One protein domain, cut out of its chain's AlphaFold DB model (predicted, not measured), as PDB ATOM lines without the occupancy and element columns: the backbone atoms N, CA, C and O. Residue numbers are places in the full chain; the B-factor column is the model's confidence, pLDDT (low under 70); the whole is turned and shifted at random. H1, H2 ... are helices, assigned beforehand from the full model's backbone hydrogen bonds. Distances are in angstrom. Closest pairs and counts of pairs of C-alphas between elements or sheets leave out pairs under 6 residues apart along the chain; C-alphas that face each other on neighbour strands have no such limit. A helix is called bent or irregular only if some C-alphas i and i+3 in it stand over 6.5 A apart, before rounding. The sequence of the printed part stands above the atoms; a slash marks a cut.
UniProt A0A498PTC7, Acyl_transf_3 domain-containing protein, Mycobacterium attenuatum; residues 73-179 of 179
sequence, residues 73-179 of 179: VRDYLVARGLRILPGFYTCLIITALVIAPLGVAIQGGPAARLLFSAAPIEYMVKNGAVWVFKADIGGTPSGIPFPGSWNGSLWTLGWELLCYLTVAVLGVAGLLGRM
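What this domain is: This is residues 73 to 179 of the 179 residues of the protein "Acyl_transf_3 domain-containing protein" of Mycobacterium attenuatum (UniProt A0A498PTC7). A long bent helix, H1, runs along a rod; short helices H2 and H3 pack on its second arm, and long H4 runs beside its first arm, the opposite way. The 107 printed residues, with four named helices in the order H1 to H4 and no named strand, are all helix in class and loose, with a radius of gyration of the C-alphas of 17.7 A and spans of 62, 25 and 17 A.

Where its parts are: H1, residues 73 to 106, begins at (-14.590, -7.267, 22.477). Assigned as one helix by its hydrogen bonds, it is bent: C-alphas 83 and 86 are 6.9 A apart. Its arms are H1a, residues 73 to 83, 15.4 A, and H1b, residues 86 to 106, 28.5 A, irregular with C-alphas 97 and 100 6.6 A apart. H2 is residues 111 to 115, H3 119 to 127. H4, residues 152 to 172, 33.1 A, ends at (-19.969, -11.722, 25.524).

How they stand to each other: H1b touches H2, closest C-alphas Pro 101 and Ala 111, 4.7 A, and H3, Ala 96 and Pro 120, 5.0 A. H1a touches H4, Val 73 and Ala 168, 6.6 A, at a shallow tilt of 14 degrees, opposite ways. Every O i to N i+4 pair is within hydrogen-bond range in H1a, H2 and H3, against 14 of 17 in H1b and 13 of 17 in H4.

The domain as a whole: The farthest C-alphas, Gly 108 and Arg 178, are 62.0 A apart. The printed part has no cut; the link H3 to H4 is long, 24 residues. Residues 175 to 179 have pLDDT under 70.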
ATOM      1  N   VAL A  73     -13.572  -7.934  23.317       79.00
ATOM      2  CA  VAL A  73     -14.590  -7.267  22.477       79.00
ATOM      3  C   VAL A  73     -13.981  -6.110  21.692       79.00
ATOM      4  O   VAL A  73     -14.197  -5.990  20.487       79.00
ATOM      5  N   ARG A  74     -13.208  -5.259  22.377       83.19
ATOM      6  CA  ARG A  74     -12.628  -4.053  21.786       83.19
ATOM      7  C   ARG A  74     -11.649  -4.411  20.676       83.19
ATOM      8  O   ARG A  74     -11.780  -3.898  19.571       83.19
ATOM      9  N   ASP A  75     -10.704  -5.304  20.954       83.31
ATOM     10  CA  ASP A  75      -9.664  -5.647  19.980       83.31
ATOM     11  C   ASP A  75     -10.248  -6.422  18.797       83.31
ATOM     12  O   ASP A  75      -9.854  -6.203  17.651       83.31
ATOM     13  N   TYR A  76     -11.252  -7.264  19.057       82.44
ATOM     14  CA  TYR A  76     -12.008  -7.952  18.023       82.44
ATOM     15  C   TYR A  76     -12.732  -6.961  17.099       82.44
ATOM     16  O   TYR A  76     -12.525  -7.001  15.886       82.44
ATOM     17  N   LEU A  77     -13.530  -6.033  17.640       84.94
ATOM     18  CA  LEU A  77     -14.278  -5.068  16.827       84.94
ATOM     19  C   LEU A  77     -13.349  -4.115  16.068       84.94
ATOM     20  O   LEU A  77     -13.585  -3.857  14.890       84.94
ATOM     21  N   VAL A  78     -12.262  -3.645  16.690       87.19
ATOM     22  CA  VAL A  78     -11.278  -2.769  16.031       87.19
ATOM     23  C   VAL A  78     -10.582  -3.498  14.882       87.19
ATOM     24  O   VAL A  78     -10.530  -2.970  13.772       87.19
ATOM     25  N   ALA A  79     -10.103  -4.726  15.095       84.44
ATOM     26  CA  ALA A  79      -9.429  -5.495  14.049       84.44
ATOM     27  C   ALA A  79     -10.349  -5.799  12.855       84.44
ATOM     28  O   ALA A  79      -9.893  -5.854  11.713       84.44
ATOM     29  N   ARG A  80     -11.647  -6.010  13.100       85.50
ATOM     30  CA  ARG A  80     -12.639  -6.255  12.042       85.50
ATOM     31  C   ARG A  80     -13.088  -4.967  11.354       85.50
ATOM     32  O   ARG A  80     -13.188  -4.947  10.130       85.50
ATOM     33  N   GLY A  81     -13.255  -3.881  12.105       85.56
ATOM     34  CA  GLY A  81     -13.535  -2.553  11.564       85.56
ATOM     35  C   GLY A  81     -12.421  -2.073  10.635       85.56
ATOM     36  O   GLY A  81     -12.689  -1.720   9.491       85.56
ATOM     37  N   LEU A  82     -11.159  -2.168  11.067       87.75
ATOM     38  CA  LEU A  82      -9.992  -1.817  10.244       87.75
ATOM     39  C   LEU A  82      -9.818  -2.719   9.017       87.75
ATOM     40  O   LEU A  82      -9.148  -2.330   8.065       87.75
ATOM     41  N   ARG A  83     -10.421  -3.909   9.017       84.94
ATOM     42  CA  ARG A  83     -10.397  -4.812   7.866       84.94
ATOM     43  C   ARG A  83     -11.408  -4.417   6.788       84.94
ATOM     44  O   ARG A  83     -11.079  -4.519   5.613       84.94
ATOM     45  N   ILE A  84     -12.620  -4.009   7.169       86.88
ATOM     46  CA  ILE A  84     -13.704  -3.720   6.212       86.88
ATOM     47  C   ILE A  84     -13.752  -2.237   5.845       86.88
ATOM     48  O   ILE A  84     -13.786  -1.899   4.662       86.88
ATOM     49  N   LEU A  85     -13.746  -1.348   6.842       88.81
ATOM     50  CA  LEU A  85     -14.068   0.067   6.656       88.81
ATOM     51  C   LEU A  85     -13.137   0.786   5.664       88.81
ATOM     52  O   LEU A  85     -13.659   1.472   4.786       88.81
ATOM     53  N   PRO A  86     -11.796   0.628   5.715       89.94
ATOM     54  CA  PRO A  86     -10.918   1.350   4.794       89.94
ATOM     55  C   PRO A  86     -11.155   0.964   3.330       89.94
ATOM     56  O   PRO A  86     -11.247   1.837   2.466       89.94
ATOM     57  N   GLY A  87     -11.305  -0.337   3.057       88.69
ATOM     58  CA  GLY A  87     -11.598  -0.838   1.715       88.69
ATOM     59  C   GLY A  87     -12.978  -0.392   1.238       88.69
ATOM     60  O   GLY A  87     -13.114   0.112   0.127       88.69
ATOM     61  N   PHE A  88     -13.980  -0.489   2.113       89.56
ATOM     62  CA  PHE A  88     -15.349  -0.073   1.832       89.56
ATOM     63  C   PHE A  88     -15.448   1.404   1.433       89.56
ATOM     64  O   PHE A  88     -15.977   1.718   0.366       89.56
ATOM     65  N   TYR A  89     -14.896   2.314   2.242       91.25
ATOM     66  CA  TYR A  89     -14.945   3.748   1.946       91.25
ATOM     67  C   TYR A  89     -14.157   4.104   0.689       91.25
ATOM     68  O   TYR A  89     -14.627   4.902  -0.117       91.25
ATOM     69  N   THR A  90     -13.002   3.470   0.477       92.81
ATOM     70  CA  THR A  90     -12.216   3.662  -0.748       92.81
ATOM     71  C   THR A  90     -13.023   3.256  -1.980       92.81
ATOM     72  O   THR A  90     -13.106   4.022  -2.939       92.81
ATOM     73  N   CYS A  91     -13.686   2.095  -1.944       91.19
ATOM     74  CA  CYS A  91     -14.567   1.656  -3.021       91.19
ATOM     75  C   CYS A  91     -15.734   2.624  -3.241       91.19
ATOM     76  O   CYS A  91     -15.984   2.994  -4.383       91.19
ATOM     77  N   LEU A  92     -16.416   3.080  -2.183       90.00
ATOM     78  CA  LEU A  92     -17.509   4.049  -2.317       90.00
ATOM     79  C   LEU A  92     -17.050   5.346  -2.990       90.00
ATOM     80  O   LEU A  92     -17.705   5.808  -3.923       90.00
ATOM     81  N   ILE A  93     -15.923   5.906  -2.545       91.94
ATOM     82  CA  ILE A  93     -15.370   7.160  -3.069       91.94
ATOM     83  C   ILE A  93     -14.970   6.997  -4.537       91.94
ATOM     84  O   ILE A  93     -15.365   7.806  -5.374       91.94
ATOM     85  N   ILE A  94     -14.225   5.940  -4.873       93.81
ATOM     86  CA  ILE A  94     -13.778   5.691  -6.251       93.81
ATOM     87  C   ILE A  94     -14.979   5.442  -7.166       93.81
ATOM     88  O   ILE A  94     -15.049   6.008  -8.257       93.81
ATOM     89  N   THR A  95     -15.955   4.641  -6.732       90.62
ATOM     90  CA  THR A  95     -17.165   4.397  -7.522       90.62
ATOM     91  C   THR A  95     -17.933   5.697  -7.769       90.62
ATOM     92  O   THR A  95     -18.312   5.967  -8.907       90.62
ATOM     93  N   ALA A  96     -18.111   6.525  -6.735       90.44
ATOM     94  CA  ALA A  96     -18.898   7.752  -6.810       90.44
ATOM     95  C   ALA A  96     -18.228   8.881  -7.605       90.44
ATOM     96  O   ALA A  96     -18.900   9.570  -8.371       90.44
ATOM     97  N   LEU A  97     -16.920   9.080  -7.424       90.75
ATOM     98  CA  LEU A  97     -16.196  10.236  -7.966       90.75
ATOM     99  C   LEU A  97     -15.404   9.934  -9.238       90.75
ATOM    100  O   LEU A  97     -15.048  10.861  -9.959       90.75
ATOM    101  N   VAL A  98     -15.113   8.664  -9.523       91.94
ATOM    102  CA  VAL A  98     -14.300   8.279 -10.685       91.94
ATOM    103  C   VAL A  98     -15.113   7.425 -11.645       91.94
ATOM    104  O   VAL A  98     -15.314   7.822 -12.788       91.94
ATOM    105  N   ILE A  99     -15.623   6.279 -11.187       91.19
ATOM    106  CA  ILE A  99     -16.247   5.289 -12.078       91.19
ATOM    107  C   ILE A  99     -17.567   5.796 -12.658       91.19
ATOM    108  O   ILE A  99     -17.749   5.737 -13.872       91.19
ATOM    109  N   ALA A 100     -18.471   6.324 -11.829       89.06
ATOM    110  CA  ALA A 100     -19.767   6.790 -12.313       89.06
ATOM    111  C   ALA A 100     -19.659   7.986 -13.285       89.06
ATOM    112  O   ALA A 100     -20.235   7.917 -14.373       89.06
ATOM    113  N   PRO A 101     -18.875   9.044 -12.990       89.19
ATOM    114  CA  PRO A 101     -18.646  10.136 -13.935       89.19
ATOM    115  C   PRO A 101     -17.961   9.685 -15.224       89.19
ATOM    116  O   PRO A 101     -18.352  10.130 -16.300       89.19
ATOM    117  N   LEU A 102     -16.976   8.786 -15.134       90.12
ATOM    118  CA  LEU A 102     -16.306   8.228 -16.308       90.12
ATOM    119  C   LEU A 102     -17.285   7.436 -17.180       90.12
ATOM    120  O   LEU A 102     -17.300   7.618 -18.394       90.12
ATOM    121  N   GLY A 103     -18.139   6.609 -16.575       87.31
ATOM    122  CA  GLY A 103     -19.170   5.868 -17.297       87.31
ATOM    123  C   GLY A 103     -20.167   6.792 -18.001       87.31
ATOM    124  O   GLY A 103     -20.480   6.572 -19.168       87.31
ATOM    125  N   VAL A 104     -20.590   7.878 -17.346       88.44
ATOM    126  CA  VAL A 104     -21.424   8.912 -17.983       88.44
ATOM    127  C   VAL A 104     -20.687   9.614 -19.124       88.44
ATOM    128  O   VAL A 104     -21.287   9.841 -20.171       88.44
ATOM    129  N   ALA A 105     -19.397   9.925 -18.964       88.88
ATOM    130  CA  ALA A 105     -18.593  10.555 -20.012       88.88
ATOM    131  C   ALA A 105     -18.455   9.654 -21.251       88.88
ATOM    132  O   ALA A 105     -18.609  10.129 -22.373       88.88
ATOM    133  N   ILE A 106     -18.218   8.352 -21.051       88.00
ATOM    134  CA  ILE A 106     -18.129   7.350 -22.127       88.00
ATOM    135  C   ILE A 106     -19.458   7.235 -22.886       88.00
ATOM    136  O   ILE A 106     -19.460   7.064 -24.101       88.00
ATOM    137  N   GLN A 107     -20.589   7.383 -22.193       85.12
ATOM    138  CA  GLN A 107     -21.922   7.409 -22.802       85.12
ATOM    139  C   GLN A 107     -22.265   8.750 -23.486       85.12
ATOM    140  O   GLN A 107     -23.378   8.913 -23.983       85.12
ATOM    141  N   GLY A 108     -21.345   9.724 -23.513       84.12
ATOM    142  CA  GLY A 108     -21.571  11.059 -24.079       84.12
ATOM    143  C   GLY A 108     -22.422  11.985 -23.200       84.12
ATOM    144  O   GLY A 108     -22.863  13.039 -23.656       84.12
ATOM    145  N   GLY A 109     -22.678  11.606 -21.945       84.00
ATOM    146  CA  GLY A 109     -23.450  12.392 -20.988       84.00
ATOM    147  C   GLY A 109     -22.620  13.451 -20.242       84.00
ATOM    148  O   GLY A 109     -21.386  13.433 -20.257       84.00
ATOM    149  N   PRO A 110     -23.274  14.384 -19.524       87.19
ATOM    150  CA  PRO A 110     -22.597  15.477 -18.831       87.19
ATOM    151  C   PRO A 110     -21.984  15.016 -17.494       87.19
ATOM    152  O   PRO A 110     -22.548  15.246 -16.424       87.19
ATOM    153  N   ALA A 111     -20.798  14.406 -17.538       87.00
ATOM    154  CA  ALA A 111     -20.091  13.895 -16.355       87.00
ATOM    155  C   ALA A 111     -19.842  14.961 -15.271       87.00
ATOM    156  O   ALA A 111     -20.023  14.695 -14.083       87.00
ATOM    157  N   ALA A 112     -19.512  16.195 -15.672       86.75
ATOM    158  CA  ALA A 112     -19.353  17.316 -14.745       86.75
ATOM    159  C   ALA A 112     -20.658  17.625 -13.990       86.75
ATOM    160  O   ALA A 112     -20.635  17.883 -12.790       86.75
ATOM    161  N   ARG A 113     -21.816  17.527 -14.659       87.19
ATOM    162  CA  ARG A 113     -23.121  17.736 -14.018       87.19
ATOM    163  C   ARG A 113     -23.407  16.667 -12.967       87.19
ATOM    164  O   ARG A 113     -23.979  16.998 -11.936       87.19
ATOM    165  N   LEU A 114     -23.002  15.416 -13.205       87.25
ATOM    166  CA  LEU A 114     -23.118  14.348 -12.209       87.25
ATOM    167  C   LEU A 114     -22.202  14.618 -11.006       87.25
ATOM    168  O   LEU A 114     -22.666  14.558  -9.870       87.25
ATOM    169  N   LEU A 115     -20.936  14.966 -11.254       87.81
ATOM    170  CA  LEU A 115     -19.941  15.242 -10.212       87.81
ATOM    171  C   LEU A 115     -20.326  16.404  -9.296       87.81
ATOM    172  O   LEU A 115     -20.204  16.286  -8.082       87.81
ATOM    173  N   PHE A 116     -20.809  17.505  -9.871       88.75
ATOM    174  CA  PHE A 116     -21.234  18.685  -9.114       88.75
ATOM    175  C   PHE A 116     -22.672  18.588  -8.584       88.75
ATOM    176  O   PHE A 116     -23.163  19.528  -7.962       88.75
ATOM    177  N   SER A 117     -23.366  17.472  -8.820       89.81
ATOM    178  CA  SER A 117     -24.677  17.226  -8.217       89.81
ATOM    179  C   SER A 117     -24.553  16.680  -6.793       89.81
ATOM    180  O   SER A 117     -23.494  16.234  -6.358       89.81
ATOM    181  N   ALA A 118     -25.673  16.634  -6.069       90.50
ATOM    182  CA  ALA A 118     -25.736  15.970  -4.768       90.50
ATOM    183  C   ALA A 118     -25.644  14.431  -4.861       90.50
ATOM    184  O   ALA A 118     -25.494  13.774  -3.834       90.50
ATOM    185  N   ALA A 119     -25.726  13.835  -6.059       89.50
ATOM    186  CA  ALA A 119     -25.877  12.390  -6.219       89.50
ATOM    187  C   ALA A 119     -24.672  11.552  -5.741       89.50
ATOM    188  O   ALA A 119     -24.906  10.555  -5.053       89.50
ATOM    189  N   PRO A 120     -23.401  11.916  -6.023       88.94
ATOM    190  CA  PRO A 120     -22.248  11.183  -5.493       88.94
ATOM    191  C   PRO A 120     -22.187  11.233  -3.962       88.94
ATOM    192  O   PRO A 120     -21.929  10.222  -3.313       88.94
ATOM    193  N   ILE A 121     -22.492  12.395  -3.375       89.69
ATOM    194  CA  ILE A 121     -22.530  12.576  -1.917       89.69
ATOM    195  C   ILE A 121     -23.654  11.743  -1.310       89.69
ATOM    196  O   ILE A 121     -23.433  11.030  -0.335       89.69
ATOM    197  N   GLU A 122     -24.844  11.781  -1.904       90.00
ATOM    198  CA  GLU A 122     -25.987  10.994  -1.454       90.00
ATOM    199  C   GLU A 122     -25.682   9.489  -1.488       90.00
ATOM    200  O   GLU A 122     -26.010   8.788  -0.535       90.00
ATOM    201  N   TYR A 123     -25.005   8.999  -2.531       88.75
ATOM    202  CA  TYR A 123     -24.550   7.611  -2.614       88.75
ATOM    203  C   TYR A 123     -23.574   7.262  -1.482       88.75
ATOM    204  O   TYR A 123     -23.748   6.246  -0.814       88.75
ATOM    205  N   MET A 124     -22.574   8.103  -1.206       88.88
ATOM    206  CA  MET A 124     -21.626   7.846  -0.115       88.88
ATOM    207  C   MET A 124     -22.299   7.879   1.262       88.88
ATOM    208  O   MET A 124     -22.054   6.999   2.081       88.88
ATOM    209  N   VAL A 125     -23.159   8.870   1.519       90.00
ATOM    210  CA  VAL A 125     -23.827   9.049   2.817       90.00
ATOM    211  C   VAL A 125     -24.841   7.940   3.061       90.00
ATOM    212  O   VAL A 125     -24.830   7.335   4.130       90.00
ATOM    213  N   LYS A 126     -25.688   7.631   2.071       87.38
ATOM    214  CA  LYS A 126     -26.695   6.577   2.219       87.38
ATOM    215  C   LYS A 126     -26.055   5.211   2.391       87.38
ATOM    216  O   LYS A 126     -26.563   4.439   3.182       87.38
ATOM    217  N   ASN A 127     -24.938   4.924   1.724       88.00
ATOM    218  CA  ASN A 127     -24.264   3.633   1.873       88.00
ATOM    219  C   ASN A 127     -23.249   3.590   3.029       88.00
ATOM    220  O   ASN A 127     -22.768   2.516   3.379       88.00
ATOM    221  N   GLY A 128     -22.922   4.726   3.652       84.75
ATOM    222  CA  GLY A 128     -21.815   4.859   4.609       84.75
ATOM    223  C   GLY A 128     -21.895   3.943   5.836       84.75
ATOM    224  O   GLY A 128     -20.864   3.612   6.411       84.75
ATOM    225  N   ALA A 129     -23.087   3.461   6.190       85.69
ATOM    226  CA  ALA A 129     -23.308   2.516   7.286       85.69
ATOM    227  C   ALA A 129     -22.958   1.048   6.941       85.69
ATOM    228  O   ALA A 129     -23.438   0.135   7.609       85.69
ATOM    229  N   VAL A 130     -22.148   0.807   5.900       83.12
ATOM    230  CA  VAL A 130     -21.814  -0.540   5.387       83.12
ATOM    231  C   VAL A 130     -23.075  -1.319   4.989       83.12
ATOM    232  O   VAL A 130     -23.141  -2.543   5.048       83.12
ATOM    233  N   TRP A 131     -24.106  -0.590   4.575       82.75
ATOM    234  CA  TRP A 131     -25.364  -1.151   4.116       82.75
ATOM    235  C   TRP A 131     -25.767  -0.453   2.832       82.75
ATOM    236  O   TRP A 131     -25.801   0.775   2.771       82.75
ATOM    237  N   VAL A 132     -26.049  -1.235   1.793       81.81
ATOM    238  CA  VAL A 132     -26.358  -0.681   0.476       81.81
ATOM    239  C   VAL A 132     -27.818  -0.239   0.451       81.81
ATOM    240  O   VAL A 132     -28.720  -1.055   0.285       81.81
ATOM    241  N   PHE A 133     -28.049   1.058   0.634       80.00
ATOM    242  CA  PHE A 133     -29.372   1.680   0.529       80.00
ATOM    243  C   PHE A 133     -29.596   2.364  -0.820       80.00
ATOM    244  O   PHE A 133     -30.740   2.553  -1.229       80.00
ATOM    245  N   LYS A 134     -28.519   2.755  -1.511       83.50
ATOM    246  CA  LYS A 134     -28.594   3.407  -2.818       83.50
ATOM    247  C   LYS A 134     -27.593   2.768  -3.774       83.50
ATOM    248  O   LYS A 134     -26.393   2.934  -3.602       83.50
ATOM    249  N   ALA A 135     -28.088   2.025  -4.759       83.44
ATOM    250  CA  ALA A 135     -27.245   1.333  -5.736       83.44
ATOM    251  C   ALA A 135     -26.883   2.218  -6.947       83.44
ATOM    252  O   ALA A 135     -25.825   2.027  -7.556       83.44
ATOM    253  N   ASP A 136     -27.730   3.205  -7.261       87.31
ATOM    254  CA  ASP A 136     -27.544   4.148  -8.361       87.31
ATOM    255  C   ASP A 136     -26.806   5.419  -7.922       87.31
ATOM    256  O   ASP A 136     -26.840   5.831  -6.760       87.31
ATOM    257  N   ILE A 137     -26.186   6.100  -8.882       85.25
ATOM    258  CA  ILE A 137     -25.654   7.450  -8.676       85.25
ATOM    259  C   ILE A 137     -26.370   8.372  -9.653       85.25
ATOM    260  O   ILE A 137     -26.053   8.405 -10.839       85.25
ATOM    261  N   GLY A 138     -27.379   9.093  -9.168       81.81
ATOM    262  CA  GLY A 138     -28.124  10.059  -9.980       81.81
ATOM    263  C   GLY A 138     -28.883   9.399 -11.133       81.81
ATOM    264  O   GLY A 138     -28.937   9.968 -12.220       81.81
ATOM    265  N   GLY A 139     -29.412   8.188 -10.921       80.69
ATOM    266  CA  GLY A 139     -30.101   7.403 -11.952       80.69
ATOM    267  C   GLY A 139     -29.174   6.692 -12.947       80.69
ATOM    268  O   GLY A 139     -29.652   6.114 -13.918       80.69
ATOM    269  N   THR A 140     -27.860   6.717 -12.714       83.25
ATOM    270  CA  THR A 140     -26.857   6.021 -13.535       83.25
ATOM    271  C   THR A 140     -26.393   4.736 -12.833       83.25
ATOM    272  O   THR A 140     -26.452   4.681 -11.598       83.25
ATOM    273  N   PRO A 141     -25.921   3.710 -13.565       82.38
ATOM    274  CA  PRO A 141     -25.781   3.642 -15.022       82.38
ATOM    275  C   PRO A 141     -27.123   3.380 -15.725       82.38
ATOM    276  O   PRO A 141     -27.969   2.649 -15.216       82.38
ATOM    277  N   SER A 142     -27.304   3.960 -16.912       79.94
ATOM    278  CA  SER A 142     -28.487   3.779 -17.768       79.94
ATOM    279  C   SER A 142     -28.078   3.265 -19.149       79.94
ATOM    280  O   SER A 142     -26.947   3.492 -19.574       79.94
ATOM    281  N   GLY A 143     -28.979   2.579 -19.860       76.62
ATOM    282  CA  GLY A 143     -28.718   2.110 -21.231       76.62
ATOM    283  C   GLY A 143     -27.719   0.951 -21.340       76.62
ATOM    284  O   GLY A 143     -27.141   0.743 -22.401       76.62
ATOM    285  N   ILE A 144     -27.509   0.208 -20.250       81.50
ATOM    286  CA  ILE A 144     -26.687  -1.010 -20.208       81.50
ATOM    287  C   ILE A 144     -27.526  -2.192 -19.704       81.50
ATOM    288  O   ILE A 144     -28.544  -1.950 -19.052       81.50
ATOM    289  N   PRO A 145     -27.115  -3.453 -19.952       79.25
ATOM    290  CA  PRO A 145     -27.895  -4.634 -19.566       79.25
ATOM    291  C   PRO A 145     -28.238  -4.721 -18.073       79.25
ATOM    292  O   PRO A 145     -29.278  -5.265 -17.717       79.25
ATOM    293  N   PHE A 146     -27.396  -4.147 -17.206       74.56
ATOM    294  CA  PHE A 146     -27.619  -4.086 -15.761       74.56
ATOM    295  C   PHE A 146     -27.652  -2.627 -15.264       74.56
ATOM    296  O   PHE A 146     -26.639  -2.113 -14.779       74.56
ATOM    297  N   PRO A 147     -28.778  -1.911 -15.439       82.19
ATOM    298  CA  PRO A 147     -28.882  -0.502 -15.079       82.19
ATOM    299  C   PRO A 147     -29.107  -0.300 -13.571       82.19
ATOM    300  O   PRO A 147     -29.579  -1.188 -12.865       82.19
ATOM    301  N   GLY A 148     -28.804   0.901 -13.075       81.50
ATOM    302  CA  GLY A 148     -29.174   1.342 -11.722       81.50
ATOM    303  C   GLY A 148     -28.348   0.762 -10.568       81.50
ATOM    304  O   GLY A 148     -28.673   1.016  -9.411       81.50
ATOM    305  N   SER A 149     -27.279   0.012 -10.843       85.00
ATOM    306  CA  SER A 149     -26.370  -0.486  -9.809       85.00
ATOM    307  C   SER A 149     -24.914  -0.404 -10.254       85.00
ATOM    308  O   SER A 149     -24.493  -1.131 -11.150       85.00
ATOM    309  N   TRP A 150     -24.122   0.429  -9.577       84.12
ATOM    310  CA  TRP A 150     -22.685   0.554  -9.848       84.12
ATOM    311  C   TRP A 150     -21.828  -0.501  -9.152       84.12
ATOM    312  O   TRP A 150     -20.810  -0.925  -9.692       84.12
ATOM    313  N   ASN A 151     -22.208  -0.907  -7.940       82.50
ATOM    314  CA  ASN A 151     -21.419  -1.845  -7.150       82.50
ATOM    315  C   ASN A 151     -22.327  -2.814  -6.393       82.50
ATOM    316  O   ASN A 151     -22.557  -2.683  -5.190       82.50
ATOM    317  N   GLY A 152     -22.841  -3.795  -7.139       77.62
ATOM    318  CA  GLY A 152     -23.726  -4.823  -6.600       77.62
ATOM    319  C   GLY A 152     -23.071  -5.606  -5.467       77.62
ATOM    320  O   GLY A 152     -23.734  -5.892  -4.483       77.62
ATOM    321  N   SER A 153     -21.763  -5.865  -5.540       80.56
ATOM    322  CA  SER A 153     -21.022  -6.688  -4.577       80.56
ATOM    323  C   SER A 153     -20.961  -6.125  -3.153       80.56
ATOM    324  O   SER A 153     -20.696  -6.888  -2.229       80.56
ATOM    325  N   LEU A 154     -21.217  -4.828  -2.935       84.06
ATOM    326  CA  LEU A 154     -21.160  -4.224  -1.594       84.06
ATOM    327  C   LEU A 154     -22.231  -4.766  -0.637       84.06
ATOM    328  O   LEU A 154     -22.056  -4.673   0.577       84.06
ATOM    329  N   TRP A 155     -23.323  -5.335  -1.154       81.69
ATOM    330  CA  TRP A 155     -24.450  -5.780  -0.329       81.69
ATOM    331  C   TRP A 155     -24.073  -6.883   0.672       81.69
ATOM    332  O   TRP A 155     -24.635  -6.942   1.765       81.69
ATOM    333  N   THR A 156     -23.098  -7.734   0.337       81.44
ATOM    334  CA  THR A 156     -22.659  -8.834   1.207       81.44
ATOM    335  C   THR A 156     -21.904  -8.342   2.441       81.44
ATOM    336  O   THR A 156     -21.912  -9.020   3.466       81.44
ATOM    337  N   LEU A 157     -21.301  -7.148   2.394       83.81
ATOM    338  CA  LEU A 157     -20.536  -6.594   3.516       83.81
ATOM    339  C   LEU A 157     -21.421  -6.277   4.726       83.81
ATOM    340  O   LEU A 157     -20.986  -6.464   5.861       83.81
ATOM    341  N   GLY A 158     -22.666  -5.847   4.499       83.81
ATOM    342  CA  GLY A 158     -23.627  -5.619   5.582       83.81
ATOM    343  C   GLY A 158     -23.926  -6.908   6.349       83.81
ATOM    344  O   GLY A 158     -23.923  -6.928   7.580       83.81
ATOM    345  N   TRP A 159     -24.081  -8.018   5.627       82.25
ATOM    346  CA  TRP A 159     -24.242  -9.344   6.219       82.25
ATOM    347  C   TRP A 159     -22.979  -9.813   6.949       82.25
ATOM    348  O   TRP A 159     -23.074 -10.363   8.044       82.25
ATOM    349  N   GLU A 160     -21.788  -9.548   6.403       83.81
ATOM    350  CA  GLU A 160     -20.519  -9.857   7.077       83.81
ATOM    351  C   GLU A 160     -20.395  -9.114   8.416       83.81
ATOM    352  O   GLU A 160     -20.017  -9.712   9.429       83.81
ATOM    353  N   LEU A 161     -20.792  -7.839   8.455       84.81
ATOM    354  CA  LEU A 161     -20.824  -7.045   9.681       84.81
ATOM    355  C   LEU A 161     -21.803  -7.629  10.712       84.81
ATOM    356  O   LEU A 161     -21.451  -7.746  11.887       84.81
ATOM    357  N   LEU A 162     -22.996  -8.055  10.287       85.00
ATOM    358  CA  LEU A 162     -23.963  -8.720  11.168       85.00
ATOM    359  C   LEU A 162     -23.413 -10.026  11.750       85.00
ATOM    360  O   LEU A 162     -23.583 -10.283  12.944       85.00
ATOM    361  N   CYS A 163     -22.702 -10.831  10.958       82.25
ATOM    362  CA  CYS A 163     -22.033 -12.031  11.462       82.25
ATOM    363  C   CYS A 163     -20.969 -11.687  12.513       82.25
ATOM    364  O   CYS A 163     -20.896 -12.348  13.551       82.25
ATOM    365  N   TYR A 164     -20.178 -10.630  12.297       83.81
ATOM    366  CA  TYR A 164     -19.194 -10.175  13.282       83.81
ATOM    367  C   TYR A 164     -19.841  -9.760  14.601       83.81
ATOM    368  O   TYR A 164     -19.340 -10.150  15.661       83.81
ATOM    369  N   LEU A 165     -20.940  -9.005  14.535       84.25
ATOM    370  CA  LEU A 165     -21.708  -8.578  15.704       84.25
ATOM    371  C   LEU A 165     -22.344  -9.769  16.422       84.25
ATOM    372  O   LEU A 165     -22.260  -9.854  17.643       84.25
ATOM    373  N   THR A 166     -22.904 -10.725  15.679       83.75
ATOM    374  CA  THR A 166     -23.516 -11.936  16.245       83.75
ATOM    375  C   THR A 166     -22.496 -12.747  17.043       83.75
ATOM    376  O   THR A 166     -22.760 -13.109  18.187       83.75
ATOM    377  N   VAL A 167     -21.295 -12.972  16.495       81.06
ATOM    378  CA  VAL A 167     -20.226 -13.682  17.219       81.06
ATOM    379  C   VAL A 167     -19.769 -12.898  18.450       81.06
ATOM    380  O   VAL A 167     -19.564 -13.500  19.501       81.06
ATOM    381  N   ALA A 168     -19.661 -11.568  18.364       81.50
ATOM    382  CA  ALA A 168     -19.318 -10.743  19.522       81.50
ATOM    383  C   ALA A 168     -20.378 -10.848  20.634       81.50
ATOM    384  O   ALA A 168     -20.022 -11.024  21.796       81.50
ATOM    385  N   VAL A 169     -21.670 -10.805  20.290       83.62
ATOM    386  CA  VAL A 169     -22.779 -10.949  21.248       83.62
ATOM    387  C   VAL A 169     -22.778 -12.336  21.891       83.62
ATOM    388  O   VAL A 169     -22.827 -12.434  23.115       83.62
ATOM    389  N   LEU A 170     -22.662 -13.407  21.098       82.25
ATOM    390  CA  LEU A 170     -22.591 -14.781  21.612       82.25
ATOM    391  C   LEU A 170     -21.353 -15.006  22.492       82.25
ATOM    392  O   LEU A 170     -21.412 -15.726  23.491       82.25
ATOM    393  N   GLY A 171     -20.240 -14.366  22.137       79.69
ATOM    394  CA  GLY A 171     -19.002 -14.378  22.899       79.69
ATOM    395  C   GLY A 171     -19.122 -13.682  24.251       79.69
ATOM    396  O   GLY A 171     -18.732 -14.260  25.263       79.69
ATOM    397  N   VAL A 172     -19.709 -12.482  24.287       78.62
ATOM    398  CA  VAL A 172     -19.969 -11.722  25.524       78.62
ATOM    399  C   VAL A 172     -21.001 -12.420  26.408       78.62
ATOM    400  O   VAL A 172     -20.840 -12.449  27.624       78.62
ATOM    401  N   ALA A 173     -22.021 -13.043  25.814       80.06
ATOM    402  CA  ALA A 173     -23.013 -13.840  26.535       80.06
ATOM    403  C   ALA A 173     -22.429 -15.130  27.156       80.06
ATOM    404  O   ALA A 173     -23.146 -15.860  27.838       80.06
ATOM    405  N   GLY A 174     -21.148 -15.444  26.912       70.81
ATOM    406  CA  GLY A 174     -20.475 -16.630  27.448       70.81
ATOM    407  C   GLY A 174     -20.936 -17.949  26.819       70.81
ATOM    408  O   GLY A 174     -20.514 -19.017  27.257       70.81
ATOM    409  N   LEU A 175     -21.770 -17.894  25.776       66.25
ATOM    410  CA  LEU A 175     -22.302 -19.071  25.084       66.25
ATOM    411  C   LEU A 175     -21.228 -19.786  24.256       66.25
ATOM    412  O   LEU A 175     -21.336 -20.986  24.025       66.25
ATOM    413  N   LEU A 176     -20.171 -19.070  23.860       63.62
ATOM    414  CA  LEU A 176     -19.035 -19.637  23.127       63.62
ATOM    415  C   LEU A 176     -17.974 -20.283  24.035       63.62
ATOM    416  O   LEU A 176     -17.156 -21.045  23.543       63.62
ATOM    417  N   GLY A 177     -17.971 -19.999  25.343       55.25
ATOM    418  CA  GLY A 177     -16.987 -20.539  26.299       55.25
ATOM    419  C   GLY A 177     -17.437 -21.804  27.038       55.25
ATOM    420  O   GLY A 177     -16.735 -22.258  27.936       55.25
ATOM    421  N   ARG A 178     -18.626 -22.334  26.718       49.06
ATOM    422  CA  ARG A 178     -19.252 -23.492  27.387       49.06
ATOM    423  C   ARG A 178     -19.316 -24.760  26.521       49.06
ATOM    424  O   ARG A 178     -20.012 -25.695  26.908       49.06
ATOM    425  N   MET A 179     -18.636 -24.784  25.375       44.59
ATOM    426  CA  MET A 179     -18.554 -25.947  24.478       44.59
ATOM    427  C   MET A 179     -17.168 -26.576  24.502       44.59
ATOM    428  O   MET A 179     -16.186 -25.803  24.551       44.59
TER     429      MET A 179